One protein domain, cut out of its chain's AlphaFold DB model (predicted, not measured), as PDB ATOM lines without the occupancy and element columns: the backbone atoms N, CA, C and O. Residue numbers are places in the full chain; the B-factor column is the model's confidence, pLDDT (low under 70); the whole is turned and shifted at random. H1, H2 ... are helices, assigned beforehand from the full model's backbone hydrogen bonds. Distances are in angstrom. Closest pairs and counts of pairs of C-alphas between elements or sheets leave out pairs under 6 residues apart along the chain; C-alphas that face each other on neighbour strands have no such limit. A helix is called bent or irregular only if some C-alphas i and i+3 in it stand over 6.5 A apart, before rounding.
ATOM      1  N   LYS A 159      -9.994  22.973 -24.045       92.50
ATOM      2  CA  LYS A 159      -9.113  23.771 -24.914       92.50
ATOM      3  C   LYS A 159      -8.158  24.642 -24.097       92.50
ATOM      4  O   LYS A 159      -6.959  24.627 -24.362       92.50
ATOM      5  N   LEU A 160      -8.662  25.331 -23.070       92.50
ATOM      6  CA  LEU A 160      -7.835  26.128 -22.156       92.50
ATOM      7  C   LEU A 160      -6.782  25.271 -21.445       92.50
ATOM      8  O   LEU A 160      -5.627  25.672 -21.333       92.50
ATOM      9  N   ALA A 161      -7.144  24.059 -21.021       91.69
ATOM     10  CA  ALA A 161      -6.207  23.132 -20.396       91.69
ATOM     11  C   ALA A 161      -5.127  22.649 -21.381       91.69
ATOM     12  O   ALA A 161      -3.965  22.499 -21.001       91.69
ATOM     13  N   ALA A 162      -5.484  22.422 -22.651       91.56
ATOM     14  CA  ALA A 162      -4.514  22.088 -23.691       91.56
ATOM     15  C   ALA A 162      -3.534  23.245 -23.947       91.56
ATOM     16  O   ALA A 162      -2.329  23.005 -23.989       91.56
ATOM     17  N   LYS A 163      -4.039  24.482 -24.018       92.69
ATOM     18  CA  LYS A 163      -3.221  25.694 -24.152       92.69
ATOM     19  C   LYS A 163      -2.293  25.894 -22.952       92.69
ATOM     20  O   LYS A 163      -1.097  26.072 -23.132       92.69
ATOM     21  N   LEU A 164      -2.803  25.743 -21.726       92.50
ATOM     22  CA  LEU A 164      -1.981  25.799 -20.514       92.50
ATOM     23  C   LEU A 164      -0.845  24.767 -20.559       92.50
ATOM     24  O   LEU A 164       0.281  25.070 -20.173       92.50
ATOM     25  N   ARG A 165      -1.121  23.542 -21.025       91.00
ATOM     26  CA  ARG A 165      -0.091  22.506 -21.173       91.00
ATOM     27  C   ARG A 165       1.010  22.944 -22.139       91.00
ATOM     28  O   ARG A 165       2.181  22.751 -21.828       91.00
ATOM     29  N   GLU A 166       0.634  23.498 -23.286       90.81
ATOM     30  CA  GLU A 166       1.566  24.025 -24.284       90.81
ATOM     31  C   GLU A 166       2.413  25.165 -23.706       90.81
ATOM     32  O   GLU A 166       3.642  25.081 -23.726       90.81
ATOM     33  N   ASP A 167       1.774  26.157 -23.084       90.00
ATOM     34  CA  ASP A 167       2.449  27.313 -22.491       90.00
ATOM     35  C   ASP A 167       3.443  26.888 -21.397       90.00
ATOM     36  O   ASP A 167       4.578  27.367 -21.362       90.00
ATOM     37  N   ILE A 168       3.074  25.931 -20.535       88.88
ATOM     38  CA  ILE A 168       3.973  25.379 -19.505       88.88
ATOM     39  C   ILE A 168       5.205  24.723 -20.139       88.88
ATOM     40  O   ILE A 168       6.319  24.928 -19.654       88.88
ATOM     41  N   LEU A 169       5.028  23.939 -21.209       86.50
ATOM     42  CA  LEU A 169       6.136  23.268 -21.894       86.50
ATOM     43  C   LEU A 169       7.076  24.275 -22.561       86.50
ATOM     44  O   LEU A 169       8.292  24.155 -22.426       86.50
ATOM     45  N   LEU A 170       6.527  25.295 -23.222       86.69
ATOM     46  CA  LEU A 170       7.315  26.366 -23.837       86.69
ATOM     47  C   LEU A 170       8.068  27.191 -22.789       86.69
ATOM     48  O   LEU A 170       9.223  27.563 -23.001       86.69
ATOM     49  N   THR A 171       7.467  27.393 -21.614       85.94
ATOM     50  CA  THR A 171       8.098  28.092 -20.486       85.94
ATOM     51  C   THR A 171       9.388  27.396 -20.031       85.94
ATOM     52  O   THR A 171      10.327  28.071 -19.612       85.94
ATOM     53  N   MET A 172       9.509  26.068 -20.181       80.69
ATOM     54  CA  MET A 172      10.735  25.329 -19.826       80.69
ATOM     55  C   MET A 172      11.952  25.719 -20.677       80.69
ATOM     56  O   MET A 172      13.084  25.551 -20.226       80.69
ATOM     57  N   PHE A 173      11.723  26.232 -21.886       82.38
ATOM     58  CA  PHE A 173      12.765  26.691 -22.809       82.38
ATOM     59  C   PHE A 173      12.900  28.216 -22.838       82.38
ATOM     60  O   PHE A 173      13.758  28.742 -23.545       82.38
ATOM     61  N   SER A 174      12.053  28.928 -22.091       72.25
ATOM     62  CA  SER A 174      12.115  30.381 -22.010       72.25
ATOM     63  C   SER A 174      13.376  30.831 -21.271       72.25
ATOM     64  O   SER A 174      13.844  30.188 -20.328       72.25
ATOM     65  N   ASP A 175      13.957  31.933 -21.736       62.94
ATOM     66  CA  ASP A 175      15.240  32.410 -21.242       62.94
ATOM     67  C   ASP A 175      15.084  32.998 -19.827       62.94
ATOM     68  O   ASP A 175      14.699  34.153 -19.628       62.94
ATOM     69  N   VAL A 176      15.370  32.178 -18.811       58.72
ATOM     70  CA  VAL A 176      15.291  32.544 -17.382       58.72
ATOM     71  C   VAL A 176      16.266  33.686 -17.034       58.72
ATOM     72  O   VAL A 176      16.127  34.337 -15.997       58.72
ATOM     73  N   SER A 177      17.235  33.966 -17.915       54.75
ATOM     74  CA  SER A 177      18.256  35.005 -17.748       54.75
ATOM     75  C   SER A 177      17.695  36.436 -17.733       54.75
ATOM     76  O   SER A 177      18.243  37.289 -17.038       54.75
ATOM     77  N   GLN A 178      16.557  36.696 -18.390       47.84
ATOM     78  CA  GLN A 178      15.912  38.022 -18.435       47.84
ATOM     79  C   GLN A 178      15.229  38.416 -17.105       47.84
ATOM     80  O   GLN A 178      14.905  39.582 -16.887       47.84
ATOM     81  N   GLY A 179      15.017  37.458 -16.191       45.69
ATOM     82  CA  GLY A 179      14.369  37.660 -14.887       45.69
ATOM     83  C   GLY A 179      15.311  37.591 -13.683       45.69
ATOM     84  O   GLY A 179      14.845  37.686 -12.544       45.69
ATOM     85  N   ALA A 180      16.621  37.422 -13.904       47.38
ATOM     86  CA  ALA A 180      17.641  37.372 -12.857       47.38
ATOM     87  C   ALA A 180      17.896  38.772 -12.266       47.38
ATOM     88  O   ALA A 180      18.968  39.357 -12.397       47.38
ATOM     89  N   GLY A 181      16.876  39.334 -11.615       52.91
ATOM     90  CA  GLY A 181      17.039  40.487 -10.743       52.91
ATOM     91  C   GLY A 181      17.988  40.172  -9.575       52.91
ATOM     92  O   GLY A 181      18.348  39.014  -9.351       52.91
ATOM     93  N   PRO A 182      18.389  41.189  -8.792       57.22
ATOM     94  CA  PRO A 182      19.243  40.983  -7.627       57.22
ATOM     95  C   PRO A 182      18.632  39.933  -6.691       57.22
ATOM     96  O   PRO A 182      17.416  39.915  -6.492       57.22
ATOM     97  N   ILE A 183      19.484  39.070  -6.125       59.47
ATOM     98  CA  ILE A 183      19.095  37.971  -5.228       59.47
ATOM     99  C   ILE A 183      18.150  38.514  -4.154       59.47
ATOM    100  O   ILE A 183      18.553  39.304  -3.295       59.47
ATOM    101  N   LYS A 184      16.879  38.109  -4.202       67.50
ATOM    102  CA  LYS A 184      15.885  38.575  -3.233       67.50
ATOM    103  C   LYS A 184      16.025  37.765  -1.947       67.50
ATOM    104  O   LYS A 184      16.027  36.537  -1.978       67.50
ATOM    105  N   VAL A 185      16.133  38.458  -0.813       68.75
ATOM    106  CA  VAL A 185      16.046  37.826   0.513       68.75
ATOM    107  C   VAL A 185      14.597  37.388   0.737       68.75
ATOM    108  O   VAL A 185      13.710  38.236   0.591       68.75
ATOM    109  N   PRO A 186      14.332  36.125   1.110       72.62
ATOM    110  CA  PRO A 186      12.981  35.696   1.431       72.62
ATOM    111  C   PRO A 186      12.483  36.402   2.699       72.62
ATOM    112  O   PRO A 186      13.207  36.538   3.687       72.62
ATOM    113  N   ARG A 187      11.235  36.867   2.663       76.56
ATOM    114  CA  ARG A 187      10.509  37.489   3.776       76.56
ATOM    115  C   ARG A 187       9.490  36.512   4.355       76.56
ATOM    116  O   ARG A 187       9.101  35.537   3.719       76.56
ATOM    117  N   GLN A 188       8.964  36.819   5.539       76.38
ATOM    118  CA  GLN A 188       7.963  35.973   6.202       76.38
ATOM    119  C   GLN A 188       6.681  35.771   5.369       76.38
ATOM    120  O   GLN A 188       6.090  34.694   5.398       76.38
ATOM    121  N   ASN A 189       6.289  36.764   4.563       78.56
ATOM    122  CA  ASN A 189       5.149  36.655   3.646       78.56
ATOM    123  C   ASN A 189       5.404  35.694   2.471       78.56
ATOM    124  O   ASN A 189       4.451  35.122   1.938       78.56
ATOM    125  N   ASP A 190       6.665  35.475   2.092       79.25
ATOM    126  CA  ASP A 190       7.014  34.607   0.965       79.25
ATOM    127  C   ASP A 190       6.776  33.130   1.298       79.25
ATOM    128  O   ASP A 190       6.388  32.366   0.421       79.25
ATOM    129  N   LEU A 191       6.881  32.736   2.575       81.12
ATOM    130  CA  LEU A 191       6.549  31.378   3.024       81.12
ATOM    131  C   LEU A 191       5.092  31.016   2.694       81.12
ATOM    132  O   LEU A 191       4.822  29.987   2.074       81.12
ATOM    133  N   ARG A 192       4.150  31.912   3.027       84.31
ATOM    134  CA  ARG A 192       2.721  31.732   2.708       84.31
ATOM    135  C   ARG A 192       2.480  31.699   1.201       84.31
ATOM    136  O   ARG A 192       1.630  30.944   0.725       84.31
ATOM    137  N   ARG A 193       3.222  32.513   0.442       84.75
ATOM    138  CA  ARG A 193       3.152  32.516  -1.021       84.75
ATOM    139  C   ARG A 193       3.596  31.171  -1.590       84.75
ATOM    140  O   ARG A 193       2.853  30.600  -2.380       84.75
ATOM    141  N   TYR A 194       4.736  30.631  -1.160       84.12
ATOM    142  CA  TYR A 194       5.230  29.337  -1.641       84.12
ATOM    143  C   TYR A 194       4.246  28.200  -1.358       84.12
ATOM    144  O   TYR A 194       4.009  27.372  -2.233       84.12
ATOM    145  N   GLU A 195       3.585  28.193  -0.198       85.81
ATOM    146  CA  GLU A 195       2.531  27.215   0.100       85.81
ATOM    147  C   GLU A 195       1.287  27.368  -0.785       85.81
ATOM    148  O   GLU A 195       0.684  26.370  -1.197       85.81
ATOM    149  N   LYS A 196       0.873  28.606  -1.082       86.50
ATOM    150  CA  LYS A 196      -0.249  28.873  -1.993       86.50
ATOM    151  C   LYS A 196       0.081  28.415  -3.415       86.50
ATOM    152  O   LYS A 196      -0.741  27.756  -4.053       86.50
ATOM    153  N   VAL A 197       1.289  28.718  -3.887       85.06
ATOM    154  CA  VAL A 197       1.775  28.315  -5.211       85.06
ATOM    155  C   VAL A 197       1.897  26.795  -5.298       85.06
ATOM    156  O   VAL A 197       1.369  26.209  -6.237       85.06
ATOM    157  N   ARG A 198       2.467  26.134  -4.281       87.69
ATOM    158  CA  ARG A 198       2.523  24.665  -4.182       87.69
ATOM    159  C   ARG A 198       1.144  24.039  -4.390       87.69
ATOM    160  O   ARG A 198       1.002  23.143  -5.215       87.69
ATOM    161  N   ARG A 199       0.119  24.524  -3.680       87.62
ATOM    162  CA  ARG A 199      -1.263  24.024  -3.820       87.62
ATOM    163  C   ARG A 199      -1.841  24.273  -5.212       87.62
ATOM    164  O   ARG A 199      -2.433  23.363  -5.782       87.62
ATOM    165  N   SER A 200      -1.623  25.464  -5.765       85.88
ATOM    166  CA  SER A 200      -2.145  25.855  -7.084       85.88
ATOM    167  C   SER A 200      -1.510  25.046  -8.223       85.88
ATOM    168  O   SER A 200      -2.192  24.638  -9.157       85.88
ATOM    169  N   ILE A 201      -0.209  24.758  -8.126       86.75
ATOM    170  CA  ILE A 201       0.501  23.906  -9.087       86.75
ATOM    171  C   ILE A 201       0.008  22.458  -8.985       86.75
ATOM    172  O   ILE A 201      -0.245  21.827 -10.010       86.75
ATOM    173  N   LYS A 202      -0.180  21.934  -7.765       87.75
ATOM    174  CA  LYS A 202      -0.749  20.592  -7.565       87.75
ATOM    175  C   LYS A 202      -2.120  20.454  -8.227       87.75
ATOM    176  O   LYS A 202      -2.341  19.488  -8.956       87.75
ATOM    177  N   SER A 203      -3.020  21.416  -8.009       85.75
ATOM    178  CA  SER A 203      -4.352  21.386  -8.620       85.75
ATOM    179  C   SER A 203      -4.285  21.505 -10.142       85.75
ATOM    180  O   SER A 203      -4.932  20.724 -10.833       85.75
ATOM    181  N   ALA A 204      -3.455  22.409 -10.677       85.06
ATOM    182  CA  ALA A 204      -3.296  22.578 -12.121       85.06
ATOM    183  C   ALA A 204      -2.787  21.294 -12.799       85.06
ATOM    184  O   ALA A 204      -3.365  20.839 -13.783       85.06
ATOM    185  N   PHE A 205      -1.759  20.642 -12.246       85.94
ATOM    186  CA  PHE A 205      -1.249  19.391 -12.812       85.94
ATOM    187  C   PHE A 205      -2.227  18.223 -12.703       85.94
ATOM    188  O   PHE A 205      -2.251  17.375 -13.597       85.94
ATOM    189  N   SER A 206      -3.061  18.192 -11.660       85.69
ATOM    190  CA  SER A 206      -4.143  17.212 -11.570       85.69
ATOM    191  C   SER A 206      -5.156  17.400 -12.703       85.69
ATOM    192  O   SER A 206      -5.553  16.418 -13.323       85.69
ATOM    193  N   VAL A 207      -5.525  18.647 -13.026       84.06
ATOM    194  CA  VAL A 207      -6.417  18.965 -14.160       84.06
ATOM    195  C   VAL A 207      -5.778  18.586 -15.500       84.06
ATOM    196  O   VAL A 207      -6.462  18.124 -16.409       84.06
ATOM    197  N   LEU A 208      -4.455  18.717 -15.618       84.31
ATOM    198  CA  LEU A 208      -3.711  18.325 -16.818       84.31
ATOM    199  C   LEU A 208      -3.547  16.805 -16.993       84.31
ATOM    200  O   LEU A 208      -3.043  16.388 -18.041       84.31
ATOM    201  N   GLY A 209      -3.984  15.999 -16.015       82.00
ATOM    202  CA  GLY A 209      -3.994  14.534 -16.069       82.00
ATOM    203  C   GLY A 209      -2.788  13.849 -15.415       82.00
ATOM    204  O   GLY A 209      -2.530  12.677 -15.690       82.00
ATOM    205  N   ILE A 210      -2.019  14.547 -14.572       87.12
ATOM    206  CA  ILE A 210      -0.884  13.945 -13.857       87.12
ATOM    207  C   ILE A 210      -1.381  13.260 -12.576       87.12
ATOM    208  O   ILE A 210      -2.115  13.839 -11.782       87.12
ATOM    209  N   THR A 211      -0.951  12.016 -12.345       86.44
ATOM    210  CA  THR A 211      -1.303  11.242 -11.143       86.44
ATOM    211  C   THR A 211      -0.791  11.906  -9.867       86.44
ATOM    212  O   THR A 211       0.396  12.237  -9.788       86.44
ATOM    213  N   GLN A 212      -1.640  11.985  -8.839       85.00
ATOM    214  CA  GLN A 212      -1.333  12.637  -7.563       85.00
ATOM    215  C   GLN A 212      -0.022  12.153  -6.922       85.00
ATOM    216  O   GLN A 212       0.772  12.975  -6.479       85.00
ATOM    217  N   SER A 213       0.275  10.852  -6.972       84.69
ATOM    218  CA  SER A 213       1.523  10.296  -6.427       84.69
ATOM    219  C   SER A 213       2.789  10.873  -7.073       84.69
ATOM    220  O   SER A 213       3.759  11.159  -6.375       84.69
ATOM    221  N   LYS A 214       2.782  11.093  -8.398       85.50
ATOM    222  CA  LYS A 214       3.900  11.713  -9.138       85.50
ATOM    223  C   LYS A 214       4.024  13.206  -8.847       85.50
ATOM    224  O   LYS A 214       5.135  13.733  -8.795       85.50
ATOM    225  N   ILE A 215       2.885  13.880  -8.676       83.44
ATOM    226  CA  ILE A 215       2.837  15.294  -8.299       83.44
ATOM    227  C   ILE A 215       3.470  15.457  -6.914       83.44
ATOM    228  O   ILE A 215       4.374  16.268  -6.740       83.44
ATOM    229  N   GLU A 216       3.029  14.670  -5.935       86.12
ATOM    230  CA  GLU A 216       3.508  14.740  -4.553       86.12
ATOM    231  C   GLU A 216       4.994  14.404  -4.448       86.12
ATOM    232  O   GLU A 216       5.748  15.187  -3.874       86.12
ATOM    233  N   SER A 217       5.447  13.324  -5.089       87.19
ATOM    234  CA  SER A 217       6.857  12.918  -5.048       87.19
ATOM    235  C   SER A 217       7.819  13.922  -5.689       87.19
ATOM    236  O   SER A 217       8.994  13.936  -5.333       87.19
ATOM    237  N   SER A 218       7.344  14.769  -6.608       82.31
ATOM    238  CA  SER A 218       8.186  15.740  -7.321       82.31
ATOM    239  C   SER A 218       8.097  17.150  -6.732       82.31
ATOM    240  O   SER A 218       9.103  17.849  -6.625       82.31
ATOM    241  N   ILE A 219       6.895  17.587  -6.348       84.75
ATOM    242  CA  ILE A 219       6.628  18.961  -5.902       84.75
ATOM    243  C   ILE A 219       6.922  19.127  -4.415       84.75
ATOM    244  O   ILE A 219       7.477  20.150  -4.010       84.75
ATOM    245  N   ASP A 220       6.563  18.145  -3.586       87.62
ATOM    246  CA  ASP A 220       6.669  18.295  -2.134       87.62
ATOM    247  C   ASP A 220       8.113  18.380  -1.636       87.62
ATOM    248  O   ASP A 220       8.374  19.270  -0.823       87.62
ATOM    249  N   PRO A 221       9.072  17.577  -2.142       90.56
ATOM    250  CA  PRO A 221      10.472  17.723  -1.756       90.56
ATOM    251  C   PRO A 221      11.050  19.081  -2.152       90.56
ATOM    252  O   PRO A 221      11.748  19.706  -1.359       90.56
ATOM    253  N   PHE A 222      10.719  19.572  -3.353       87.38
ATOM    254  CA  PHE A 222      11.208  20.864  -3.829       87.38
ATOM    255  C   PHE A 222      10.691  22.018  -2.962       87.38
ATOM    256  O   PHE A 222      11.479  22.822  -2.474       87.38
ATOM    257  N   PHE A 223       9.376  22.101  -2.734       86.62
ATOM    258  CA  PHE A 223       8.819  23.171  -1.901       86.62
ATOM    259  C   PHE A 223       9.192  23.013  -0.421       86.62
ATOM    260  O   PHE A 223       9.289  24.021   0.274       86.62
ATOM    261  N   GLY A 224       9.434  21.786   0.053       86.31
ATOM    262  CA  GLY A 224      10.005  21.527   1.374       86.31
ATOM    263  C   GLY A 224      11.381  22.171   1.534       86.31
ATOM    264  O   GLY A 224      11.569  22.956   2.459       86.31
ATOM    265  N   ASP A 225      12.290  21.931   0.582       85.06
ATOM    266  CA  ASP A 225      13.634  22.529   0.564       85.06
ATOM    267  C   ASP A 225      13.566  24.065   0.449       85.06
ATOM    268  O   ASP A 225      14.219  24.784   1.203       85.06
ATOM    269  N   VAL A 226      12.686  24.606  -0.407       85.31
ATOM    270  CA  VAL A 226      12.464  26.063  -0.515       85.31
ATOM    271  C   VAL A 226      12.029  26.672   0.821       85.31
ATOM    272  O   VAL A 226      12.551  27.716   1.213       85.31
ATOM    273  N   ILE A 227      11.066  26.053   1.512       85.81
ATOM    274  CA  ILE A 227      10.535  26.545   2.791       85.81
ATOM    275  C   ILE A 227      11.590  26.428   3.894       85.81
ATOM    276  O   ILE A 227      11.756  27.369   4.672       85.81
ATOM    277  N   GLU A 228      12.321  25.313   3.946       86.06
ATOM    278  CA  GLU A 228      13.406  25.089   4.902       86.06
ATOM    279  C   GLU A 228      14.486  26.163   4.750       86.06
ATOM    280  O   GLU A 228      14.727  26.929   5.691       86.06
ATOM    281  N   VAL A 229      15.047  26.305   3.543       83.50
ATOM    282  CA  VAL A 229      16.085  27.295   3.230       83.50
ATOM    283  C   VAL A 229      15.578  28.715   3.493       83.50
ATOM    284  O   VAL A 229      16.258  29.500   4.155       83.50
ATOM    285  N   ALA A 230      14.362  29.056   3.055       82.56
ATOM    286  CA  ALA A 230      13.785  30.374   3.310       82.56
ATOM    287  C   ALA A 230      13.627  30.664   4.813       82.56
ATOM    288  O   ALA A 230      13.910  31.777   5.256       82.56
ATOM    289  N   SER A 231      13.221  29.672   5.613       83.75
ATOM    290  CA  SER A 231      13.068  29.826   7.063       83.75
ATOM    291  C   SER A 231      14.404  30.056   7.777       83.75
ATOM    292  O   SER A 231      14.476  30.880   8.692       83.75
ATOM    293  N   GLU A 232      15.475  29.382   7.343       79.25
ATOM    294  CA  GLU A 232      16.825  29.599   7.865       79.25
ATOM    295  C   GLU A 232      17.331  31.002   7.509       79.25
ATOM    296  O   GLU A 232      17.846  31.715   8.371       79.25
ATOM    297  N   PHE A 233      17.091  31.462   6.279       76.00
ATOM    298  CA  PHE A 233      17.441  32.822   5.860       76.00
ATOM    299  C   PHE A 233      16.703  33.906   6.656       76.00
ATOM    300  O   PHE A 233      17.321  34.896   7.059       76.00
ATOM    301  N   ILE A 234      15.407  33.717   6.931       77.62
ATOM    302  CA  ILE A 234      14.605  34.660   7.727       77.62
ATOM    303  C   ILE A 234      15.153  34.774   9.158       77.62
ATOM    304  O   ILE A 234      15.239  35.884   9.683       77.62
ATOM    305  N   LYS A 235      15.591  33.664   9.773       78.12
ATOM    306  CA  LYS A 235      16.192  33.668  11.123       78.12
ATOM    307  C   LYS A 235      17.478  34.497  11.202       78.12
ATOM    308  O   LYS A 235      17.745  35.101  12.238       78.12
ATOM    309  N   HIS A 236      18.265  34.546  10.127       69.94
ATOM    310  CA  HIS A 236      19.537  35.275  10.089       69.94
ATOM    311  C   HIS A 236      19.413  36.745   9.631       69.94
ATOM    312  O   HIS A 236      20.366  37.515   9.763       69.94
ATOM    313  N   GLY A 237      18.238  37.166   9.144       61.28
ATOM    314  CA  GLY A 237      17.818  38.566   8.994       61.28
ATOM    315  C   GLY A 237      18.467  39.393   7.872       61.28
ATOM    316  O   GLY A 237      17.881  40.392   7.455       61.28
ATOM    317  N   SER A 238      19.659  39.049   7.358       62.53
ATOM    318  CA  SER A 238      20.311  39.804   6.264       62.53
ATOM    319  C   SER A 238      21.340  38.982   5.476       62.53
ATOM    320  O   SER A 238      22.197  38.334   6.076       62.53
ATOM    321  N   ILE A 239      21.340  39.100   4.138       62.06
ATOM    322  CA  ILE A 239      22.312  38.432   3.245       62.06
ATOM    323  C   ILE A 239      23.766  38.783   3.604       62.06
ATOM    324  O   ILE A 239      24.611  37.898   3.617       62.06
ATOM    325  N   GLU A 240      24.077  40.031   3.969       61.69
ATOM    326  CA  GLU A 240      25.451  40.426   4.332       61.69
ATOM    327  C   GLU A 240      25.973  39.730   5.594       61.69
ATOM    328  O   GLU A 240      27.155  39.388   5.670       61.69
ATOM    329  N   LYS A 241      25.097  39.491   6.581       64.38
ATOM    330  CA  LYS A 241      25.445  38.755   7.805       64.38
ATOM    331  C   LYS A 241      25.640  37.268   7.518       64.38
ATOM    332  O   LYS A 241      26.522  36.656   8.104       64.38
ATOM    333  N   VAL A 242      24.854  36.716   6.593       64.75
ATOM    334  CA  VAL A 242      24.937  35.318   6.147       64.75
ATOM    335  C   VAL A 242      26.206  35.081   5.316       64.75
ATOM    336  O   VAL A 242      26.922  34.124   5.581       64.75
ATOM    337  N   ILE A 243      26.543  35.978   4.380       65.12
ATOM    338  CA  ILE A 243      27.753  35.881   3.539       65.12
ATOM    339  C   ILE A 243      29.036  36.035   4.369       65.12
ATOM    340  O   ILE A 243      30.027  35.358   4.104       65.12
ATOM    341  N   LYS A 244      29.038  36.914   5.382       67.06
ATOM    342  CA  LYS A 244      30.192  37.098   6.280       67.06
ATOM    343  C   LYS A 244      30.322  35.995   7.337       67.06
ATOM    344  O   LYS A 244      31.367  35.918   7.985       67.06
ATOM    345  N   ASN A 245      29.298  35.160   7.525       67.19
ATOM    346  CA  ASN A 245      29.356  34.062   8.480       67.19
ATOM    347  C   ASN A 245      30.216  32.910   7.920       67.19
ATOM    348  O   ASN A 245      30.034  32.462   6.787       67.19
ATOM    349  N   LYS A 246      31.182  32.444   8.722       66.50
ATOM    350  CA  LYS A 246      32.086  31.332   8.384       66.50
ATOM    351  C   LYS A 246      31.535  29.961   8.785       66.50
ATOM    352  O   LYS A 246      32.190  28.956   8.521       66.50
ATOM    353  N   ASP A 247      30.356  29.905   9.402       76.12
ATOM    354  CA  ASP A 247      29.695  28.643   9.720       76.12
ATOM    355  C   ASP A 247      29.432  27.827   8.449       76.12
ATOM    356  O   ASP A 247      28.713  28.258   7.542       76.12
ATOM    357  N   ALA A 248      29.968  26.604   8.415       74.75
ATOM    358  CA  ALA A 248      29.817  25.686   7.285       74.75
ATOM    359  C   ALA A 248      28.340  25.429   6.934       74.75
ATOM    360  O   ALA A 248      27.981  25.338   5.760       74.75
ATOM    361  N   LYS A 249      27.470  25.382   7.954       76.00
ATOM    362  CA  LYS A 249      26.026  25.195   7.785       76.00
ATOM    363  C   LYS A 249      25.376  26.377   7.056       76.00
ATOM    364  O   LYS A 249      24.624  26.170   6.114       76.00
ATOM    365  N   VAL A 250      25.731  27.606   7.429       72.44
ATOM    366  CA  VAL A 250      25.174  28.834   6.838       72.44
ATOM    367  C   VAL A 250      25.630  29.007   5.389       72.44
ATOM    368  O   VAL A 250      24.833  29.387   4.531       72.44
ATOM    369  N   GLN A 251      26.881  28.653   5.081       73.81
ATOM    370  CA  GLN A 251      27.356  28.633   3.697       73.81
ATOM    371  C   GLN A 251      26.644  27.573   2.855       73.81
ATOM    372  O   GLN A 251      26.285  27.844   1.711       73.81
ATOM    373  N   GLN A 252      26.379  26.387   3.409       78.75
ATOM    374  CA  GLN A 252      25.621  25.354   2.703       78.75
ATOM    375  C   GLN A 252      24.196  25.823   2.372       78.75
ATOM    376  O   GLN A 252      23.753  25.655   1.234       78.75
ATOM    377  N   THR A 253      23.506  26.460   3.320       77.94
ATOM    378  CA  THR A 253      22.184  27.067   3.100       77.94
ATOM    379  C   THR A 253      22.244  28.152   2.021       77.94
ATOM    380  O   THR A 253      21.366  28.218   1.159       77.94
ATOM    381  N   LEU A 254      23.316  28.951   1.993       77.38
ATOM    382  CA  LEU A 254      23.545  29.969   0.967       77.38
ATOM    383  C   LEU A 254      23.665  29.358  -0.438       77.38
ATOM    384  O   LEU A 254      22.939  29.772  -1.341       77.38
ATOM    385  N   TYR A 255      24.517  28.345  -0.627       81.00
ATOM    386  CA  TYR A 255      24.657  27.659  -1.919       81.00
ATOM    387  C   TYR A 255      23.345  27.018  -2.388       81.00
ATOM    388  O   TYR A 255      23.015  27.093  -3.573       81.00
ATOM    389  N   ARG A 256      22.571  26.427  -1.465       81.94
ATOM    390  CA  ARG A 256      21.240  25.880  -1.774       81.94
ATOM    391  C   ARG A 256      20.263  26.966  -2.219       81.94
ATOM    392  O   ARG A 256      19.559  26.790  -3.206       81.94
ATOM    393  N   TRP A 257      20.249  28.121  -1.556       81.56
ATOM    394  CA  TRP A 257      19.401  29.238  -1.979       81.56
ATOM    395  C   TRP A 257      19.745  29.714  -3.391       81.56
ATOM    396  O   TRP A 257      18.852  29.896  -4.218       81.56
ATOM    397  N   PHE A 258      21.037  29.837  -3.698       78.62
ATOM    398  CA  PHE A 258      21.511  30.220  -5.026       78.62
ATOM    399  C   PHE A 258      21.089  29.246  -6.129       78.62
ATOM    400  O   PHE A 258      20.731  29.689  -7.218       78.62
ATOM    401  N   SER A 259      21.087  27.940  -5.860       81.12
ATOM    402  CA  SER A 259      20.657  26.940  -6.845       81.12
ATOM    403  C   SER A 259      19.135  26.900  -7.038       81.12
ATOM    404  O   SER A 259      18.656  26.533  -8.113       81.12
ATOM    405  N   ILE A 260      18.369  27.319  -6.027       83.38
ATOM    406  CA  ILE A 260      16.904  27.401  -6.065       83.38
ATOM    407  C   ILE A 260      16.413  28.642  -6.836       83.38
ATOM    408  O   ILE A 260      15.398  28.559  -7.530       83.38
ATOM    409  N   GLN A 261      17.110  29.781  -6.750       77.88
ATOM    410  CA  GLN A 261      16.656  31.067  -7.315       77.88
ATOM    411  C   GLN A 261      16.209  31.006  -8.795       77.88
ATOM    412  O   GLN A 261      15.102  31.472  -9.082       77.88
ATOM    413  N   PRO A 262      16.963  30.403  -9.739       79.31
ATOM    414  CA  PRO A 262      16.527  30.325 -11.137       79.31
ATOM    415  C   PRO A 262      15.210  29.555 -11.303       79.31
ATOM    416  O   PRO A 262      14.355  29.923 -12.106       79.31
ATOM    417  N   ARG A 263      15.002  28.516 -10.487       80.88
ATOM    418  CA  ARG A 263      13.768  27.720 -10.495       80.88
ATOM    419  C   ARG A 263      12.588  28.498  -9.916       80.88
ATOM    420  O   ARG A 263      11.470  28.327 -10.385       80.88
ATOM    421  N   LEU A 264      12.817  29.381  -8.943       80.75
ATOM    422  CA  LEU A 264      11.765  30.259  -8.418       80.75
ATOM    423  C   LEU A 264      11.280  31.275  -9.458       80.75
ATOM    424  O   LEU A 264      10.090  31.587  -9.482       80.75
ATOM    425  N   SER A 265      12.167  31.749 -10.339       78.50
ATOM    426  CA  SER A 265      11.771  32.586 -11.478       78.50
ATOM    427  C   SER A 265      10.814  31.833 -12.407       78.50
ATOM    428  O   SER A 265       9.713  32.317 -12.674       78.50
ATOM    429  N   LEU A 266      11.159  30.598 -12.789       80.81
ATOM    430  CA  LEU A 266      10.281  29.723 -13.578       80.81
ATOM    431  C   LEU A 266       8.924  29.512 -12.886       80.81
ATOM    432  O   LEU A 266       7.871  29.637 -13.500       80.81
ATOM    433  N   ILE A 267       8.936  29.248 -11.579       84.00
ATOM    434  CA  ILE A 267       7.713  29.064 -10.787       84.00
ATOM    435  C   ILE A 267       6.844  30.318 -10.781       84.00
ATOM    436  O   ILE A 267       5.623  30.198 -10.796       84.00
ATOM    437  N   SER A 268       7.437  31.512 -10.786       83.38
ATOM    438  CA  SER A 268       6.663  32.751 -10.869       83.38
ATOM    439  C   SER A 268       5.943  32.898 -12.213       83.38
ATOM    440  O   SER A 268       4.792  33.323 -12.240       83.38
ATOM    441  N   GLN A 269       6.564  32.469 -13.315       84.19
ATOM    442  CA  GLN A 269       5.913  32.435 -14.627       84.19
ATOM    443  C   GLN A 269       4.790  31.388 -14.648       84.19
ATOM    444  O   GLN A 269       3.666  31.694 -15.045       84.19
ATOM    445  N   LEU A 270       5.037  30.190 -14.108       86.12
ATOM    446  CA  LEU A 270       3.998  29.166 -13.946       86.12
ATOM    447  C   LEU A 270       2.826  29.665 -13.093       86.12
ATOM    448  O   LEU A 270       1.673  29.414 -13.432       86.12
ATOM    449  N   GLU A 271       3.097  30.405 -12.015       85.62
ATOM    450  CA  GLU A 271       2.068  31.032 -11.184       85.62
ATOM    451  C   GLU A 271       1.188  31.977 -12.017       85.62
ATOM    452  O   GLU A 271      -0.033  31.925 -11.888       85.62
ATOM    453  N   THR A 272       1.767  32.794 -12.905       89.25
ATOM    454  CA  THR A 272       0.976  33.682 -13.778       89.25
ATOM    455  C   THR A 272       0.084  32.916 -14.755       89.25
ATOM    456  O   THR A 272      -1.103  33.226 -14.843       89.25
ATOM    457  N   LEU A 273       0.609  31.875 -15.410       90.12
ATOM    458  CA  LEU A 273      -0.150  31.042 -16.349       90.12
ATOM    459  C   LEU A 273      -1.295  30.296 -15.652       90.12
ATOM    460  O   LEU A 273      -2.429  30.291 -16.127       90.12
ATOM    461  N   ILE A 274      -1.019  29.710 -14.484       89.94
ATOM    462  CA  ILE A 274      -2.027  29.000 -13.687       89.94
ATOM    463  C   ILE A 274      -3.103  29.969 -13.190       89.94
ATOM    464  O   ILE A 274      -4.284  29.632 -13.209       89.94
ATOM    465  N   ASN A 275      -2.724  31.174 -12.756       90.62
ATOM    466  CA  ASN A 275      -3.693  32.180 -12.330       90.62
ATOM    467  C   ASN A 275      -4.587  32.636 -13.491       90.62
ATOM    468  O   ASN A 275      -5.789  32.771 -13.286       90.62
ATOM    469  N   HIS A 276      -4.028  32.821 -14.690       92.19
ATOM    470  CA  HIS A 276      -4.805  33.130 -15.893       92.19
ATOM    471  C   HIS A 276      -5.821  32.023 -16.196       92.19
ATOM    472  O   HIS A 276      -7.017  32.292 -16.257       92.19
ATOM    473  N   PHE A 277      -5.366  30.768 -16.260       92.19
ATOM    474  CA  PHE A 277      -6.234  29.609 -16.471       92.19
ATOM    475  C   PHE A 277      -7.350  29.509 -15.418       92.19
ATOM    476  O   PHE A 277      -8.513  29.308 -15.757       92.19
ATOM    477  N   ASN A 278      -7.021  29.695 -14.136       90.56
ATOM    478  CA  ASN A 278      -8.004  29.660 -13.051       90.56
ATOM    479  C   ASN A 278      -9.018  30.813 -13.135       90.56
ATOM    480  O   ASN A 278     -10.143  30.668 -12.659       90.56
ATOM    481  N   ASN A 279      -8.633  31.974 -13.671       92.56
ATOM    482  CA  ASN A 279      -9.550  33.093 -13.887       92.56
ATOM    483  C   ASN A 279     -10.509  32.790 -15.037       92.56
ATOM    484  O   ASN A 279     -11.716  32.836 -14.824       92.56
ATOM    485  N   GLU A 280      -9.986  32.381 -16.195       92.31
ATOM    486  CA  GLU A 280     -10.810  32.013 -17.353       92.31
ATOM    487  C   GLU A 280     -11.764  30.862 -17.017       92.31
ATOM    488  O   GLU A 280     -12.941  30.900 -17.363       92.31
ATOM    489  N   GLN A 281     -11.295  29.857 -16.269       90.62
ATOM    490  CA  GLN A 281     -12.157  28.779 -15.790       90.62
ATOM    491  C   GLN A 281     -13.282  29.316 -14.895       90.62
ATOM    492  O   GLN A 281     -14.422  28.876 -15.020       90.62
ATOM    493  N   ARG A 282     -12.987  30.243 -13.976       91.31
ATOM    494  CA  ARG A 282     -14.018  30.817 -13.100       91.31
ATOM    495  C   ARG A 282     -15.079  31.563 -13.895       91.31
ATOM    496  O   ARG A 282     -16.254  31.363 -13.621       91.31
ATOM    497  N   GLU A 283     -14.681  32.358 -14.881       91.69
ATOM    498  CA  GLU A 283     -15.614  33.080 -15.753       91.69
ATOM    499  C   GLU A 283     -16.484  32.120 -16.570       91.69
ATOM    500  O   GLU A 283     -17.702  32.280 -16.631       91.69
ATOM    501  N   LEU A 284     -15.880  31.061 -17.110       90.81
ATOM    502  CA  LEU A 284     -16.559  30.065 -17.934       90.81
ATOM    503  C   LEU A 284     -17.668  29.306 -17.190       90.81
ATOM    504  O   LEU A 284     -18.701  28.992 -17.776       90.81
TER     505      LEU A 284
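What this domain is: This is residues 159 to 284 of the 407 residues of the protein "ATPase_AAA_core domain-containing protein" of Lichenibacterium ramalinae (UniProt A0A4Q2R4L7). Picture a long helical hairpin, H3 and H4, crossed by the two arms of the bent helix H6: H6a packs across H4 near one end of the domain, and H6b crosses H3 and runs on to the other end. H1 lies side by side with H6b, little H2 packs on H6b's first residues, and H5 sits beside H6a, with residues 244 to 249 sticking out. The printed part has 126 residues with six named helices, H1 to H6 in order, and no named strand; its class is all helix. It is only just compact, close to loose, with a radius of gyration of the C-alphas of 16.4 A, and its outline is elongated, 53 by 31 by 24 A.

Where its parts are: Find C-alpha 159 at (-9.113, 23.771, -24.914); from there H1 runs to residue 171. Next comes H2, residues 176 to 179. Look for C-alpha 188 at (7.963, 35.973, 6.202), where H3 begins; it runs 30.2 A to residue 207. H4, residues 212 to 236, spans 35.5 A with a kink of 30 degrees near residue 219; it is neither bent nor irregular, but only just: C-alphas 218 and 221 are 6.3 A apart. H5 is residues 239 to 244. H6, residues 248 to 284, was assigned as one helix by its hydrogen bonds but is bent, C-alphas 259 and 262 being 6.9 A apart. Its arms are H6a, residues 248 to 259, 16.9 A, and H6b, residues 262 to 284, 33.8 A, ending at C-alpha 284 (-16.559, 30.065, -17.934).

How they stand to each other: H6, taken whole, is the hub, touching five helices; its arms stand at a steep tilt of 50 degrees. Look first at H1, which touches H6b at a shallow tilt of 11 degrees, opposite ways; the closest C-alphas, of Ile 168 and Leu 270, are 6.7 A apart. H2 touches H6b's residues 262 to 266, closest at C-alphas 179 and 265, 6.6 A. H3 touches H6b with residues 197 to 204 alone, at a steep tilt of 59 degrees, closest at C-alphas 197 and 271, 6.6 A. H3 and H4 form a hairpin, closest at C-alphas 191 and 227, 6.3 A. H4's residues 226 to 233 touch H6a, closest at C-alphas 229 and 253, 6.1 A. H5 and H6a are a hairpin too, closest at C-alphas 242 and 250, 6.5 A. H4 and H6b are apart. Every O i to N i+4 pair is within hydrogen-bond range in H1, H5, H6a and H6b, against 15 of 16 in H3 and 19 of 21 in H4; H2 is too short for one.

The domain as a whole: The two C-alphas farthest apart, of Lys 246 and Leu 284, are 55.3 A apart. The printed part has no cut and no long link. Read the B-factor column: pLDDT is under 70 in residues 175 to 185 and 236 to 246.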